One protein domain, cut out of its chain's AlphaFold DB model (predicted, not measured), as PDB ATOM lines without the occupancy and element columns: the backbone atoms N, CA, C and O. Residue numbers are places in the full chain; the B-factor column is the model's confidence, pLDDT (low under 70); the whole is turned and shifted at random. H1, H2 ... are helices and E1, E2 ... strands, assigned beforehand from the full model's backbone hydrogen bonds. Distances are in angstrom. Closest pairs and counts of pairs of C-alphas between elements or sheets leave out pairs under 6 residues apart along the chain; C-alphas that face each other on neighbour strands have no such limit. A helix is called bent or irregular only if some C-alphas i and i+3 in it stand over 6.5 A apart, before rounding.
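AT A GLANCE: This is residues 1017 to 1130 of the 1130 residues of an uncharacterized protein of Microscillaceae bacterium (UniProt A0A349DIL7). Five helices, H2, H3, H4, H5 and H6, form an up-and-down bundle, a rough ring that goes from H2 to H4, H5, H6 and H3 and is loosest round H6, which touches no other helix. The short strand hairpin E1 and E2 lies off the end of the bundle where H4 ends and H5 begins, tiny H1 sits by the start of H2, and the last residues, 1124 to 1130, stick out as a tail. The printed part has 114 residues, with named elements in the order H1 H2 H3 H4 E1 E2 H5 H6 H7; its one sheet, E1 - E2, is antiparallel, and the class is mostly helix. The whole is compact, with a radius of gyration of the C-alphas of 14.7 A and spans of 40 by 37 by 31 A.

HOW THE PARTS SIT: H1, residues 1018 to 1021, and H2, residues 1025 to 1035, touch only at the corner; their closest C-alphas, of Thr 1020 and Ala 1028, are 5.3 A apart. H2 is the hub. It forms a helical hairpin with H3, residues 1039 to 1050: they touch at Leu 1033 and Phe 1042, closest C-alphas 6.1 A apart, opposite ways at a tilt of 37 degrees, only just steep. H2 touches H4, residues 1059 to 1073, at Arg 1034 and Ile 1062, closest C-alphas 6.0 A apart, the same way at a shallow tilt of 29 degrees. E1, residues 1077 to 1079, and E2, residues 1086 to 1088, form an antiparallel hairpin, with N 1078 and O 1087 within hydrogen-bond range at 2.8 A. H5, residues 1089 to 1098, touches H4 at Gln 1090 and Ala 1070, closest C-alphas 4.5 A apart, opposite ways at a steep tilt of 41 degrees. H6, residues 1106 to 1115, is close but not clearly touching to H3; the closest C-alphas, of Ile 1113 and Pro 1039, are 6.7 A apart. H7, residues 1120 to 1126, is apart from H3 and H5, for instance. Every O i to N i+4 pair is within hydrogen-bond range in H2, H3, H5 and H6, against 8 of 11 in H4 and 1 of 3 in H7, where 2 of 4 O i to N i+3 pairs are within range; H1 is too short for an i+4 pair.

IN THESE COORDINATES: H1 begins at C-alpha 1018, (144.711, 172.496, 146.219). H2 and H3 are each 15.4 A long, H4 20.0 A, H5 14.7 A, H6 14.0 A and H7 10.6 A. H4 is irregular, with C-alphas 1068 and 1071 7.4 A apart. H7 ends at C-alpha 1126, (138.464, 145.800, 160.542).

THE WHOLE: The C-alphas farthest apart, of Lys 1072 and Asp 1130, are 41.5 A from each other. The printed part has no cut and no long link. The mean pLDDT of the printed part is 72.0, and residues 1017 to 1023, 1080 to 1085 and 1112 to 1130 are among those under 70.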
ATOM      1  N   ASN A1017     144.840 172.355 150.937       53.66
ATOM      2  CA  ASN A1017     144.307 173.294 149.953       53.66
ATOM      3  C   ASN A1017     145.004 173.079 148.598       53.66
ATOM      4  O   ASN A1017     146.221 173.224 148.474       53.66
ATOM      5  N   ASN A1018     144.216 172.805 147.559       50.38
ATOM      6  CA  ASN A1018     144.711 172.496 146.219       50.38
ATOM      7  C   ASN A1018     145.544 173.637 145.592       50.38
ATOM      8  O   ASN A1018     146.408 173.393 144.754       50.38
ATOM      9  N   LYS A1019     145.370 174.891 146.043       52.53
ATOM     10  CA  LYS A1019     146.261 176.005 145.659       52.53
ATOM     11  C   LYS A1019     147.687 175.875 146.202       52.53
ATOM     12  O   LYS A1019     148.605 176.363 145.550       52.53
ATOM     13  N   THR A1020     147.863 175.238 147.357       52.72
ATOM     14  CA  THR A1020     149.177 174.949 147.946       52.72
ATOM     15  C   THR A1020     149.787 173.720 147.272       52.72
ATOM     16  O   THR A1020     150.913 173.798 146.795       52.72
ATOM     17  N   LEU A1021     149.006 172.640 147.095       56.09
ATOM     18  CA  LEU A1021     149.435 171.434 146.360       56.09
ATOM     19  C   LEU A1021     149.971 171.750 144.952       56.09
ATOM     20  O   LEU A1021     150.993 171.201 144.555       56.09
ATOM     21  N   LYS A1022     149.314 172.659 144.216       50.50
ATOM     22  CA  LYS A1022     149.710 173.082 142.857       50.50
ATOM     23  C   LYS A1022     150.994 173.913 142.783       50.50
ATOM     24  O   LYS A1022     151.511 174.086 141.685       50.50
ATOM     25  N   LYS A1023     151.464 174.487 143.895       56.88
ATOM     26  CA  LYS A1023     152.691 175.299 143.924       56.88
ATOM     27  C   LYS A1023     153.850 174.579 144.589       56.88
ATOM     28  O   LYS A1023     154.968 174.692 144.104       56.88
ATOM     29  N   ASN A1024     153.586 173.859 145.675       74.06
ATOM     30  CA  ASN A1024     154.603 173.109 146.389       74.06
ATOM     31  C   ASN A1024     153.956 172.032 147.282       74.06
ATOM     32  O   ASN A1024     153.403 172.339 148.343       74.06
ATOM     33  N   ARG A1025     154.030 170.751 146.881       72.88
ATOM     34  CA  ARG A1025     153.515 169.619 147.687       72.88
ATOM     35  C   ARG A1025     154.162 169.588 149.078       72.88
ATOM     36  O   ARG A1025     153.471 169.301 150.052       72.88
ATOM     37  N   LYS A1026     155.435 169.995 149.172       82.88
ATOM     38  CA  LYS A1026     156.177 170.175 150.426       82.88
ATOM     39  C   LYS A1026     155.479 171.161 151.372       82.88
ATOM     40  O   LYS A1026     155.205 170.804 152.510       82.88
ATOM     41  N   GLU A1027     155.126 172.360 150.903       81.44
ATOM     42  CA  GLU A1027     154.422 173.368 151.721       81.44
ATOM     43  C   GLU A1027     153.023 172.905 152.140       81.44
ATOM     44  O   GLU A1027     152.573 173.223 153.240       81.44
ATOM     45  N   ALA A1028     152.323 172.158 151.281       76.50
ATOM     46  CA  ALA A1028     151.000 171.627 151.602       76.50
ATOM     47  C   ALA A1028     151.075 170.587 152.732       76.50
ATOM     48  O   ALA A1028     150.328 170.682 153.703       76.50
ATOM     49  N   LEU A1029     152.019 169.649 152.636       82.50
ATOM     50  CA  LEU A1029     152.288 168.633 153.652       82.50
ATOM     51  C   LEU A1029     152.829 169.237 154.956       82.50
ATOM     52  O   LEU A1029     152.386 168.864 156.039       82.50
ATOM     53  N   GLU A1030     153.708 170.237 154.875       87.44
ATOM     54  CA  GLU A1030     154.185 170.999 156.032       87.44
ATOM     55  C   GLU A1030     153.043 171.760 156.724       87.44
ATOM     56  O   GLU A1030     152.902 171.695 157.948       87.44
ATOM     57  N   TYR A1031     152.196 172.460 155.964       85.00
ATOM     58  CA  TYR A1031     151.009 173.117 156.510       85.00
ATOM     59  C   TYR A1031     150.082 172.096 157.176       85.00
ATOM     60  O   TYR A1031     149.552 172.360 158.257       85.00
ATOM     61  N   ALA A1032     149.914 170.925 156.569       84.38
ATOM     62  CA  ALA A1032     149.071 169.876 157.101       84.38
ATOM     63  C   ALA A1032     149.632 169.284 158.408       84.38
ATOM     64  O   ALA A1032     148.906 169.248 159.402       84.38
ATOM     65  N   LEU A1033     150.930 168.959 158.481       86.81
ATOM     66  CA  LEU A1033     151.580 168.574 159.742       86.81
ATOM     67  C   LEU A1033     151.468 169.661 160.817       86.81
ATOM     68  O   LEU A1033     151.283 169.330 161.984       86.81
ATOM     69  N   ARG A1034     151.567 170.948 160.459       88.56
ATOM     70  CA  ARG A1034     151.480 172.068 161.417       88.56
ATOM     71  C   ARG A1034     150.079 172.259 162.008       88.56
ATOM     72  O   ARG A1034     149.975 172.666 163.161       88.56
ATOM     73  N   HIS A1035     149.018 172.007 161.239       86.00
ATOM     74  CA  HIS A1035     147.652 172.415 161.605       86.00
ATOM     75  C   HIS A1035     146.666 171.263 161.809       86.00
ATOM     76  O   HIS A1035     145.554 171.517 162.280       86.00
ATOM     77  N   ASN A1036     147.022 170.026 161.456       83.81
ATOM     78  CA  ASN A1036     146.095 168.908 161.554       83.81
ATOM     79  C   ASN A1036     146.068 168.273 162.953       83.81
ATOM     80  O   ASN A1036     147.078 167.795 163.469       83.81
ATOM     81  N   TYR A1037     144.876 168.241 163.543       82.94
ATOM     82  CA  TYR A1037     144.586 167.662 164.856       82.94
ATOM     83  C   TYR A1037     143.681 166.424 164.773       82.94
ATOM     84  O   TYR A1037     143.123 166.006 165.782       82.94
ATOM     85  N   ASN A1038     143.545 165.830 163.585       78.38
ATOM     86  CA  ASN A1038     143.088 164.457 163.400       78.38
ATOM     87  C   ASN A1038     144.324 163.555 163.183       78.38
ATOM     88  O   ASN A1038     144.845 163.509 162.070       78.38
ATOM     89  N   PRO A1039     144.822 162.870 164.228       74.75
ATOM     90  CA  PRO A1039     145.894 161.884 164.153       74.75
ATOM     91  C   PRO A1039     145.861 160.848 163.029       74.75
ATOM     92  O   PRO A1039     146.940 160.524 162.553       74.75
ATOM     93  N   VAL A1040     144.707 160.382 162.535       70.19
ATOM     94  CA  VAL A1040     144.675 159.472 161.366       70.19
ATOM     95  C   VAL A1040     145.176 160.205 160.118       70.19
ATOM     96  O   VAL A1040     146.091 159.752 159.433       70.19
ATOM     97  N   GLN A1041     144.642 161.403 159.868       73.31
ATOM     98  CA  GLN A1041     145.084 162.255 158.763       73.31
ATOM     99  C   GLN A1041     146.533 162.750 158.964       73.31
ATOM    100  O   GLN A1041     147.305 162.809 158.012       73.31
ATOM    101  N   PHE A1042     146.921 163.105 160.198       83.75
ATOM    102  CA  PHE A1042     148.293 163.505 160.531       83.75
ATOM    103  C   PHE A1042     149.278 162.364 160.277       83.75
ATOM    104  O   PHE A1042     150.325 162.616 159.694       83.75
ATOM    105  N   LEU A1043     148.944 161.132 160.674       79.00
ATOM    106  CA  LEU A1043     149.768 159.949 160.441       79.00
ATOM    107  C   LEU A1043     149.945 159.697 158.944       79.00
ATOM    108  O   LEU A1043     151.079 159.550 158.502       79.00
ATOM    109  N   ALA A1044     148.863 159.747 158.161       72.56
ATOM    110  CA  ALA A1044     148.933 159.596 156.709       72.56
ATOM    111  C   ALA A1044     149.870 160.637 156.064       72.56
ATOM    112  O   ALA A1044     150.736 160.282 155.265       72.56
ATOM    113  N   TYR A1045     149.766 161.916 156.450       81.31
ATOM    114  CA  TYR A1045     150.693 162.949 155.970       81.31
ATOM    115  C   TYR A1045     152.123 162.736 156.484       81.31
ATOM    116  O   TYR A1045     153.077 162.956 155.747       81.31
ATOM    117  N   PHE A1046     152.288 162.312 157.736       84.12
ATOM    118  CA  PHE A1046     153.593 162.066 158.339       84.12
ATOM    119  C   PHE A1046     154.339 160.931 157.633       84.12
ATOM    120  O   PHE A1046     155.514 161.079 157.310       84.12
ATOM    121  N   GLN A1047     153.649 159.831 157.342       77.25
ATOM    122  CA  GLN A1047     154.197 158.687 156.619       77.25
ATOM    123  C   GLN A1047     154.539 159.050 155.170       77.25
ATOM    124  O   GLN A1047     155.639 158.731 154.719       77.25
ATOM    125  N   GLU A1048     153.661 159.795 154.478       76.94
ATOM    126  CA  GLU A1048     153.936 160.312 153.129       76.94
ATOM    127  C   GLU A1048     155.234 161.134 153.094       76.94
ATOM    128  O   GLU A1048     156.016 160.998 152.160       76.94
ATOM    129  N   ILE A1049     155.488 161.956 154.115       82.19
ATOM    130  CA  ILE A1049     156.709 162.768 154.231       82.19
ATOM    131  C   ILE A1049     157.921 161.908 154.596       82.19
ATOM    132  O   ILE A1049     158.988 162.069 154.015       82.19
ATOM    133  N   TYR A1050     157.781 161.005 155.567       80.19
ATOM    134  CA  TYR A1050     158.901 160.237 156.110       80.19
ATOM    135  C   TYR A1050     159.539 159.292 155.083       80.19
ATOM    136  O   TYR A1050     160.759 159.114 155.065       80.19
ATOM    137  N   ALA A1051     158.712 158.712 154.216       70.56
ATOM    138  CA  ALA A1051     159.119 157.740 153.210       70.56
ATOM    139  C   ALA A1051     159.557 158.358 151.870       70.56
ATOM    140  O   ALA A1051     160.108 157.656 151.025       70.56
ATOM    141  N   ARG A1052     159.285 159.650 151.642       72.25
ATOM    142  CA  ARG A1052     159.561 160.327 150.369       72.25
ATOM    143  C   ARG A1052     160.832 161.154 150.438       72.25
ATOM    144  O   ARG A1052     160.838 162.278 150.932       72.25
ATOM    145  N   ASP A1053     161.900 160.619 149.855       74.81
ATOM    146  CA  ASP A1053     163.194 161.302 149.761       74.81
ATOM    147  C   ASP A1053     163.131 162.613 148.941       74.81
ATOM    148  O   ASP A1053     163.927 163.521 149.175       74.81
ATOM    149  N   ASP A1054     162.138 162.771 148.052       73.81
ATOM    150  CA  ASP A1054     161.878 164.022 147.325       73.81
ATOM    151  C   ASP A1054     161.193 165.114 148.180       73.81
ATOM    152  O   ASP A1054     161.129 166.275 147.770       73.81
ATOM    153  N   ILE A1055     160.712 164.781 149.386       78.69
ATOM    154  CA  ILE A1055     160.015 165.704 150.297       78.69
ATOM    155  C   ILE A1055     160.818 165.870 151.593       78.69
ATOM    156  O   ILE A1055     160.440 165.447 152.683       78.69
ATOM    157  N   ASN A1056     161.941 166.584 151.492       82.56
ATOM    158  CA  ASN A1056     162.719 166.987 152.663       82.56
ATOM    159  C   ASN A1056     161.991 168.095 153.458       82.56
ATOM    160  O   ASN A1056     162.178 169.288 153.193       82.56
ATOM    161  N   ILE A1057     161.137 167.702 154.407       85.06
ATOM    162  CA  ILE A1057     160.507 168.572 155.414       85.06
ATOM    163  C   ILE A1057     161.155 168.306 156.770       85.06
ATOM    164  O   ILE A1057     161.215 167.161 157.220       85.06
ATOM    165  N   ASP A1058     161.536 169.374 157.474       88.69
ATOM    166  CA  ASP A1058     161.937 169.304 158.879       88.69
ATOM    167  C   ASP A1058     160.706 169.115 159.786       88.69
ATOM    168  O   ASP A1058     160.210 170.019 160.469       88.69
ATOM    169  N   TRP A1059     160.174 167.894 159.753       86.94
ATOM    170  CA  TRP A1059     159.037 167.473 160.561       86.94
ATOM    171  C   TRP A1059     159.363 167.514 162.061       86.94
ATOM    172  O   TRP A1059     158.455 167.747 162.862       86.94
ATOM    173  N   LYS A1060     160.643 167.377 162.453       86.81
ATOM    174  CA  LYS A1060     161.087 167.510 163.849       86.81
ATOM    175  C   LYS A1060     160.801 168.919 164.357       86.81
ATOM    176  O   LYS A1060     160.089 169.073 165.349       86.81
ATOM    177  N   THR A1061     161.252 169.945 163.637       89.75
ATOM    178  CA  THR A1061     160.959 171.349 163.966       89.75
ATOM    179  C   THR A1061     159.457 171.644 163.949       89.75
ATOM    180  O   THR A1061     158.971 172.398 164.797       89.75
ATOM    181  N   ILE A1062     158.676 171.033 163.048       89.56
ATOM    182  CA  ILE A1062     157.210 171.187 163.049       89.56
ATOM    183  C   ILE A1062     156.591 170.645 164.346       89.56
ATOM    184  O   ILE A1062     155.842 171.372 165.002       89.56
ATOM    185  N   ILE A1063     156.916 169.413 164.750       87.06
ATOM    186  CA  ILE A1063     156.359 168.806 165.968       87.06
ATOM    187  C   ILE A1063     156.859 169.539 167.228       87.06
ATOM    188  O   ILE A1063     156.061 169.826 168.120       87.06
ATOM    189  N   GLN A1064     158.131 169.952 167.283       88.62
ATOM    190  CA  GLN A1064     158.653 170.780 168.382       88.62
ATOM    191  C   GLN A1064     157.888 172.104 168.512       88.62
ATOM    192  O   GLN A1064     157.586 172.549 169.621       88.62
ATOM    193  N   ASN A1065     157.561 172.745 167.387       89.12
ATOM    194  CA  ASN A1065     156.791 173.983 167.382       89.12
ATOM    195  C   ASN A1065     155.326 173.761 167.775       89.12
ATOM    196  O   ASN A1065     154.761 174.623 168.443       89.12
ATOM    197  N   ARG A1066     154.712 172.624 167.426       90.12
ATOM    198  CA  ARG A1066     153.385 172.250 167.942       90.12
ATOM    199  C   ARG A1066     153.414 172.089 169.457       90.12
ATOM    200  O   ARG A1066     152.691 172.795 170.149       90.12
ATOM    201  N   TRP A1067     154.345 171.296 169.980       89.88
ATOM    202  CA  TRP A1067     154.510 171.090 171.420       89.88
ATOM    203  C   TRP A1067     154.721 172.391 172.211       89.88
ATOM    204  O   TRP A1067     154.005 172.647 173.177       89.88
ATOM    205  N   LYS A1068     155.610 173.283 171.747       89.50
ATOM    206  CA  LYS A1068     155.811 174.626 172.338       89.50
ATOM    207  C   LYS A1068     154.531 175.480 172.366       89.50
ATOM    208  O   LYS A1068     154.448 176.446 173.125       89.50
ATOM    209  N   ASN A1069     153.539 175.155 171.536       86.56
ATOM    210  CA  ASN A1069     152.228 175.797 171.495       86.56
ATOM    211  C   ASN A1069     151.098 174.949 172.119       86.56
ATOM    212  O   ASN A1069     150.009 175.490 172.294       86.56
ATOM    213  N   ALA A1070     151.336 173.699 172.539       86.88
ATOM    214  CA  ALA A1070     150.320 172.789 173.086       86.88
ATOM    215  C   ALA A1070     149.514 173.434 174.227       86.88
ATOM    216  O   ALA A1070     148.283 173.429 174.227       86.88
ATOM    217  N   ASN A1071     150.208 174.096 175.157       84.50
ATOM    218  CA  ASN A1071     149.590 174.788 176.293       84.50
ATOM    219  C   ASN A1071     148.738 176.008 175.881       84.50
ATOM    220  O   ASN A1071     147.867 176.419 176.641       84.50
ATOM    221  N   LYS A1072     148.937 176.576 174.680       89.12
ATOM    222  CA  LYS A1072     148.106 177.673 174.144       89.12
ATOM    223  C   LYS A1072     146.767 177.184 173.590       89.12
ATOM    224  O   LYS A1072     145.854 177.990 173.450       89.12
ATOM    225  N   HIS A1073     146.642 175.891 173.282       81.12
ATOM    226  CA  HIS A1073     145.375 175.286 172.863       81.12
ATOM    227  C   HIS A1073     144.458 174.958 174.051       81.12
ATOM    228  O   HIS A1073     143.242 174.879 173.880       81.12
ATOM    229  N   GLY A1074     145.021 174.788 175.254       83.38
ATOM    230  CA  GLY A1074     144.275 174.393 176.450       83.38
ATOM    231  C   GLY A1074     143.401 173.158 176.206       83.38
ATOM    232  O   GLY A1074     143.771 172.242 175.471       83.38
ATOM    233  N   ASN A1075     142.187 173.168 176.759       83.56
ATOM    234  CA  ASN A1075     141.208 172.089 176.591       83.56
ATOM    235  C   ASN A1075     140.441 172.125 175.248       83.56
ATOM    236  O   ASN A1075     139.356 171.546 175.159       83.56
ATOM    237  N   GLU A1076     140.948 172.790 174.199       87.44
ATOM    238  CA  GLU A1076     140.307 172.771 172.878       87.44
ATOM    239  C   GLU A1076     140.251 171.333 172.335       87.44
ATOM    240  O   GLU A1076     141.283 170.698 172.100       87.44
ATOM    241  N   LYS A1077     139.031 170.818 172.128       82.88
ATOM    242  CA  LYS A1077     138.795 169.483 171.570       82.88
ATOM    243  C   LYS A1077     138.467 169.547 170.077       82.88
ATOM    244  O   LYS A1077     137.681 170.387 169.643       82.88
ATOM    245  N   VAL A1078     139.016 168.617 169.303       76.19
ATOM    246  CA  VAL A1078     138.743 168.433 167.869       76.19
ATOM    247  C   VAL A1078     137.977 167.130 167.671       76.19
ATOM    248  O   VAL A1078     138.276 166.138 168.334       76.19
ATOM    249  N   ARG A1079     136.972 167.134 166.783       70.19
ATOM    250  CA  ARG A1079     136.257 165.906 166.405       70.19
ATOM    251  C   ARG A1079     137.156 165.012 165.562       70.19
ATOM    252  O   ARG A1079     137.776 165.490 164.610       70.19
ATOM    253  N   VAL A1080     137.180 163.735 165.913       64.56
ATOM    254  CA  VAL A1080     137.819 162.669 165.141       64.56
ATOM    255  C   VAL A1080     136.858 162.193 164.042       64.56
ATOM    256  O   VAL A1080     135.727 162.673 163.928       64.56
ATOM    257  N   HIS A1081     137.353 161.302 163.189       55.38
ATOM    258  CA  HIS A1081     136.720 160.789 161.980       55.38
ATOM    259  C   HIS A1081     135.260 160.312 162.152       55.38
ATOM    260  O   HIS A1081     134.410 160.637 161.327       55.38
ATOM    261  N   ASP A1082     134.944 159.633 163.259       54.31
ATOM    262  CA  ASP A1082     133.600 159.129 163.599       54.31
ATOM    263  C   ASP A1082     132.546 160.229 163.883       54.31
ATOM    264  O   ASP A1082     131.360 159.945 164.067       54.31
ATOM    265  N   GLY A1083     132.970 161.495 163.981       53.88
ATOM    266  CA  GLY A1083     132.135 162.641 164.338       53.88
ATOM    267  C   GLY A1083     131.651 162.673 165.796       53.88
ATOM    268  O   GLY A1083     130.990 163.653 166.171       53.88
ATOM    269  N   LYS A1084     131.984 161.659 166.607       55.81
ATOM    270  CA  LYS A1084     131.554 161.461 168.004       55.81
ATOM    271  C   LYS A1084     132.709 161.672 168.987       55.81
ATOM    272  O   LYS A1084     132.534 162.358 169.993       55.81
ATOM    273  N   SER A1085     133.885 161.140 168.675       66.94
ATOM    274  CA  SER A1085     135.077 161.193 169.516       66.94
ATOM    275  C   SER A1085     135.724 162.582 169.485       66.94
ATOM    276  O   SER A1085     135.826 163.230 168.440       66.94
ATOM    277  N   LEU A1086     136.146 163.074 170.656       76.06
ATOM    278  CA  LEU A1086     136.649 164.437 170.861       76.06
ATOM    279  C   LEU A1086     138.018 164.433 171.547       76.06
ATOM    280  O   LEU A1086     138.123 164.110 172.731       76.06
ATOM    281  N   VAL A1087     139.050 164.892 170.840       76.31
ATOM    282  CA  VAL A1087     140.439 164.851 171.322       76.31
ATOM    283  C   VAL A1087     140.973 166.231 171.656       76.31
ATOM    284  O   VAL A1087     140.899 167.149 170.844       76.31
ATOM    285  N   SER A1088     141.548 166.360 172.856       87.25
ATOM    286  CA  SER A1088     142.293 167.553 173.264       87.25
ATOM    287  C   SER A1088     143.525 167.738 172.379       87.25
ATOM    288  O   SER A1088     144.397 166.865 172.330       87.25
ATOM    289  N   LYS A1089     143.624 168.903 171.729       88.38
ATOM    290  CA  LYS A1089     144.810 169.296 170.955       88.38
ATOM    291  C   LYS A1089     146.080 169.261 171.798       88.38
ATOM    292  O   LYS A1089     147.099 168.759 171.337       88.38
ATOM    293  N   GLN A1090     145.989 169.746 173.038       88.94
ATOM    294  CA  GLN A1090     147.100 169.769 173.983       88.94
ATOM    295  C   GLN A1090     147.611 168.354 174.272       88.94
ATOM    296  O   GLN A1090     148.812 168.128 174.167       88.94
ATOM    297  N   LYS A1091     146.715 167.393 174.563       86.00
ATOM    298  CA  LYS A1091     147.117 165.992 174.780       86.00
ATOM    299  C   LYS A1091     147.791 165.410 173.537       86.00
ATOM    300  O   LYS A1091     148.838 164.790 173.666       86.00
ATOM    301  N   PHE A1092     147.249 165.654 172.339       86.62
ATOM    302  CA  PHE A1092     147.866 165.144 171.113       86.62
ATOM    303  C   PHE A1092     149.263 165.736 170.859       86.62
ATOM    304  O   PHE A1092     150.190 164.981 170.587       86.62
ATOM    305  N   ASP A1093     149.451 167.050 171.006       89.19
ATOM    306  CA  ASP A1093     150.766 167.686 170.826       89.19
ATOM    307  C   ASP A1093     151.778 167.313 171.926       89.19
ATOM    308  O   ASP A1093     152.985 167.323 171.683       89.19
ATOM    309  N   GLN A1094     151.313 166.972 173.133       85.69
ATOM    310  CA  GLN A1094     152.148 166.402 174.196       85.69
ATOM    311  C   GLN A1094     152.591 164.973 173.845       85.69
ATOM    312  O   GLN A1094     153.782 164.679 173.920       85.69
ATOM    313  N   SER A1095     151.668 164.123 173.383       84.25
ATOM    314  CA  SER A1095     151.941 162.766 172.888       84.25
ATOM    315  C   SER A1095     152.928 162.770 171.704       84.25
ATOM    316  O   SER A1095     154.003 162.187 171.821       84.25
ATOM    317  N   LEU A1096     152.604 163.496 170.620       83.44
ATOM    318  CA  LEU A1096     153.518 164.416 169.928       83.44
ATOM    319  C   LEU A1096     155.002 164.381 170.309       83.44
ATOM    320  O   LEU A1096     155.879 163.870 169.610       83.44
ATOM    321  N   HIS A1097     155.280 165.079 171.399       83.25
ATOM    322  CA  HIS A1097     156.622 165.473 171.766       83.25
ATOM    323  C   HIS A1097     157.450 164.342 172.358       83.25
ATOM    324  O   HIS A1097     158.628 164.233 172.031       83.25
ATOM    325  N   LEU A1098     156.824 163.461 173.141       80.06
ATOM    326  CA  LEU A1098     157.474 162.278 173.725       80.06
ATOM    327  C   LEU A1098     158.070 161.346 172.653       80.06
ATOM    328  O   LEU A1098     158.930 160.514 172.942       80.06
ATOM    329  N   PHE A1099     157.617 161.491 171.406       72.88
ATOM    330  CA  PHE A1099     158.115 160.770 170.244       72.88
ATOM    331  C   PHE A1099     159.333 161.428 169.561       72.88
ATOM    332  O   PHE A1099     160.040 160.767 168.807       72.88
ATOM    333  N   LEU A1100     159.618 162.708 169.830       72.75
ATOM    334  CA  LEU A1100     160.812 163.406 169.329       72.75
ATOM    335  C   LEU A1100     162.076 163.122 170.145       72.75
ATOM    336  O   LEU A1100     163.178 163.308 169.633       72.75
ATOM    337  N   GLU A1101     161.915 162.726 171.406       63.97
ATOM    338  CA  GLU A1101     163.009 162.458 172.352       63.97
ATOM    339  C   GLU A1101     163.636 161.065 172.167       63.97
ATOM    340  O   GLU A1101     164.609 160.723 172.835       63.97
ATOM    341  N   LYS A1102     163.084 160.249 171.262       64.75
ATOM    342  CA  LYS A1102     163.541 158.892 170.943       64.75
ATOM    343  C   LYS A1102     163.819 158.787 169.445       64.75
ATOM    344  O   LYS A1102     163.289 159.570 168.654       64.75
ATOM    345  N   ASP A1103     164.620 157.803 169.043       72.25
ATOM    346  CA  ASP A1103     164.732 157.459 167.626       72.25
ATOM    347  C   ASP A1103     163.354 157.126 167.059       72.25
ATOM    348  O   ASP A1103     162.573 156.385 167.666       72.25
ATOM    349  N   LEU A1104     163.050 157.708 165.898       68.31
ATOM    350  CA  LEU A1104     161.724 157.612 165.313       68.31
ATOM    351  C   LEU A1104     161.421 156.161 164.939       68.31
ATOM    352  O   LEU A1104     161.999 155.627 163.997       68.31
ATOM    353  N   ASN A1105     160.486 155.559 165.667       74.50
ATOM    354  CA  ASN A1105     159.974 154.221 165.412       74.50
ATOM    355  C   ASN A1105     158.469 154.320 165.137       74.50
ATOM    356  O   ASN A1105     157.679 154.601 166.040       74.50
ATOM    357  N   LEU A1106     158.067 154.102 163.889       69.25
ATOM    358  CA  LEU A1106     156.687 154.290 163.437       69.25
ATOM    359  C   LEU A1106     155.673 153.404 164.161       69.25
ATOM    360  O   LEU A1106     154.535 153.826 164.345       69.25
ATOM    361  N   THR A1107     156.076 152.228 164.635       70.25
ATOM    362  CA  THR A1107     155.225 151.358 165.455       70.25
ATOM    363  C   THR A1107     154.850 152.036 166.761       70.25
ATOM    364  O   THR A1107     153.674 152.082 167.100       70.25
ATOM    365  N   LYS A1108     155.799 152.708 167.424       72.56
ATOM    366  CA  LYS A1108     155.506 153.505 168.626       72.56
ATOM    367  C   LYS A1108     154.612 154.713 168.326       72.56
ATOM    368  O   LYS A1108     153.854 155.126 169.196       72.56
ATOM    369  N   LEU A1109     154.634 155.262 167.105       73.81
ATOM    370  CA  LEU A1109     153.670 156.288 166.675       73.81
ATOM    371  C   LEU A1109     152.263 155.700 166.460       73.81
ATOM    372  O   LEU A1109     151.277 156.325 166.850       73.81
ATOM    373  N   TYR A1110     152.162 154.500 165.887       71.38
ATOM    374  CA  TYR A1110     150.908 153.752 165.755       71.38
ATOM    375  C   TYR A1110     150.313 153.370 167.118       71.38
ATOM    376  O   TYR A1110     149.127 153.602 167.353       71.38
ATOM    377  N   GLU A1111     151.129 152.826 168.023       75.69
ATOM    378  CA  GLU A1111     150.765 152.528 169.412       75.69
ATOM    379  C   GLU A1111     150.312 153.784 170.142       75.69
ATOM    380  O   GLU A1111     149.267 153.770 170.777       75.69
ATOM    381  N   LEU A1112     151.040 154.897 170.014       69.81
ATOM    382  CA  LEU A1112     150.658 156.175 170.609       69.81
ATOM    383  C   LEU A1112     149.271 156.620 170.131       69.81
ATOM    384  O   LEU A1112     148.442 157.015 170.945       69.81
ATOM    385  N   ILE A1113     148.992 156.523 168.829       68.00
ATOM    386  CA  ILE A1113     147.674 156.856 168.281       68.00
ATOM    387  C   ILE A1113     146.612 155.898 168.840       68.00
ATOM    388  O   ILE A1113     145.597 156.375 169.345       68.00
ATOM    389  N   LYS A1114     146.860 154.578 168.872       67.19
ATOM    390  CA  LYS A1114     145.961 153.593 169.507       67.19
ATOM    391  C   LYS A1114     145.697 153.936 170.985       67.19
ATOM    392  O   LYS A1114     144.535 154.017 171.380       67.19
ATOM    393  N   ASN A1115     146.742 154.230 171.757       65.00
ATOM    394  CA  ASN A1115     146.735 154.432 173.212       65.00
ATOM    395  C   ASN A1115     146.152 155.778 173.664       65.00
ATOM    396  O   ASN A1115     145.706 155.897 174.801       65.00
ATOM    397  N   VAL A1116     146.066 156.787 172.789       61.59
ATOM    398  CA  VAL A1116     145.241 157.987 173.053       61.59
ATOM    399  C   VAL A1116     143.730 157.652 172.936       61.59
ATOM    400  O   VAL A1116     142.887 158.534 173.097       61.59
ATOM    401  N   GLY A1117     143.373 156.383 172.669       51.00
ATOM    402  CA  GLY A1117     142.008 155.833 172.670       51.00
ATOM    403  C   GLY A1117     141.343 155.717 171.291       51.00
ATOM    404  O   GLY A1117     140.136 155.915 171.199       51.00
ATOM    405  N   TRP A1118     142.108 155.494 170.212       60.38
ATOM    406  CA  TRP A1118     141.633 155.759 168.839       60.38
ATOM    407  C   TRP A1118     141.221 154.522 168.050       60.38
ATOM    408  O   TRP A1118     140.119 154.485 167.521       60.38
ATOM    409  N   MET A1119     142.099 153.519 167.948       46.00
ATOM    410  CA  MET A1119     141.844 152.337 167.107       46.00
ATOM    411  C   MET A1119     141.158 151.190 167.861       46.00
ATOM    412  O   MET A1119     140.842 150.174 167.254       46.00
ATOM    413  N   ALA A1120     140.898 151.344 169.165       39.59
ATOM    414  CA  ALA A1120     140.276 150.302 169.985       39.59
ATOM    415  C   ALA A1120     138.859 149.917 169.514       39.59
ATOM    416  O   ALA A1120     138.489 148.767 169.666       39.59
ATOM    417  N   LYS A1121     138.102 150.843 168.902       41.38
ATOM    418  CA  LYS A1121     136.748 150.581 168.369       41.38
ATOM    419  C   LYS A1121     136.672 150.324 166.861       41.38
ATOM    420  O   LYS A1121     135.597 150.009 166.372       41.38
ATOM    421  N   GLU A1122     137.766 150.502 166.120       39.84
ATOM    422  CA  GLU A1122     137.807 150.155 164.689       39.84
ATOM    423  C   GLU A1122     138.430 148.767 164.467       39.84
ATOM    424  O   GLU A1122     138.018 148.085 163.534       39.84
ATOM    425  N   ALA A1123     139.339 148.310 165.344       37.16
ATOM    426  CA  ALA A1123     139.961 146.982 165.260       37.16
ATOM    427  C   ALA A1123     138.927 145.839 165.237       37.16
ATOM    428  O   ALA A1123     138.954 145.034 164.314       37.16
ATOM    429  N   GLU A1124     137.944 145.869 166.146       36.12
ATOM    430  CA  GLU A1124     136.824 144.906 166.228       36.12
ATOM    431  C   GLU A1124     135.950 144.839 164.955       36.12
ATOM    432  O   GLU A1124     135.137 143.933 164.816       36.12
ATOM    433  N   SER A1125     136.086 145.799 164.032       34.94
ATOM    434  CA  SER A1125     135.328 145.864 162.769       34.94
ATOM    435  C   SER A1125     136.193 145.779 161.507       34.94
ATOM    436  O   SER A1125     135.666 145.654 160.404       34.94
ATOM    437  N   ALA A1126     137.516 145.888 161.648       34.38
ATOM    438  CA  ALA A1126     138.464 145.800 160.542       34.38
ATOM    439  C   ALA A1126     138.933 144.357 160.301       34.38
ATOM    440  O   ALA A1126     139.313 144.030 159.184       34.38
ATOM    441  N   GLU A1127     138.855 143.494 161.319       36.66
ATOM    442  CA  GLU A1127     139.202 142.066 161.227       36.66
ATOM    443  C   GLU A1127     138.162 141.227 160.447       36.66
ATOM    444  O   GLU A1127     138.429 140.073 160.138       36.66
ATOM    445  N   GLU A1128     137.020 141.805 160.041       30.83
ATOM    446  CA  GLU A1128     136.107 141.225 159.029       30.83
ATOM    447  C   GLU A1128     136.452 141.647 157.575       30.83
ATOM    448  O   GLU A1128     135.674 141.381 156.654       30.83
ATOM    449  N   VAL A1129     137.561 142.373 157.352       30.45
ATOM    450  CA  VAL A1129     137.921 142.980 156.045       30.45
ATOM    451  C   VAL A1129     139.332 142.598 155.546       30.45
ATOM    452  O   VAL A1129     139.658 142.914 154.398       30.45
ATOM    453  N   ASP A1130     140.134 141.901 156.360       26.08
ATOM    454  CA  ASP A1130     141.278 141.089 155.888       26.08
ATOM    455  C   ASP A1130     140.781 139.729 155.338       26.08
ATOM    456  O   ASP A1130     141.411 139.234 154.374       26.08
TER     457      ASP A1130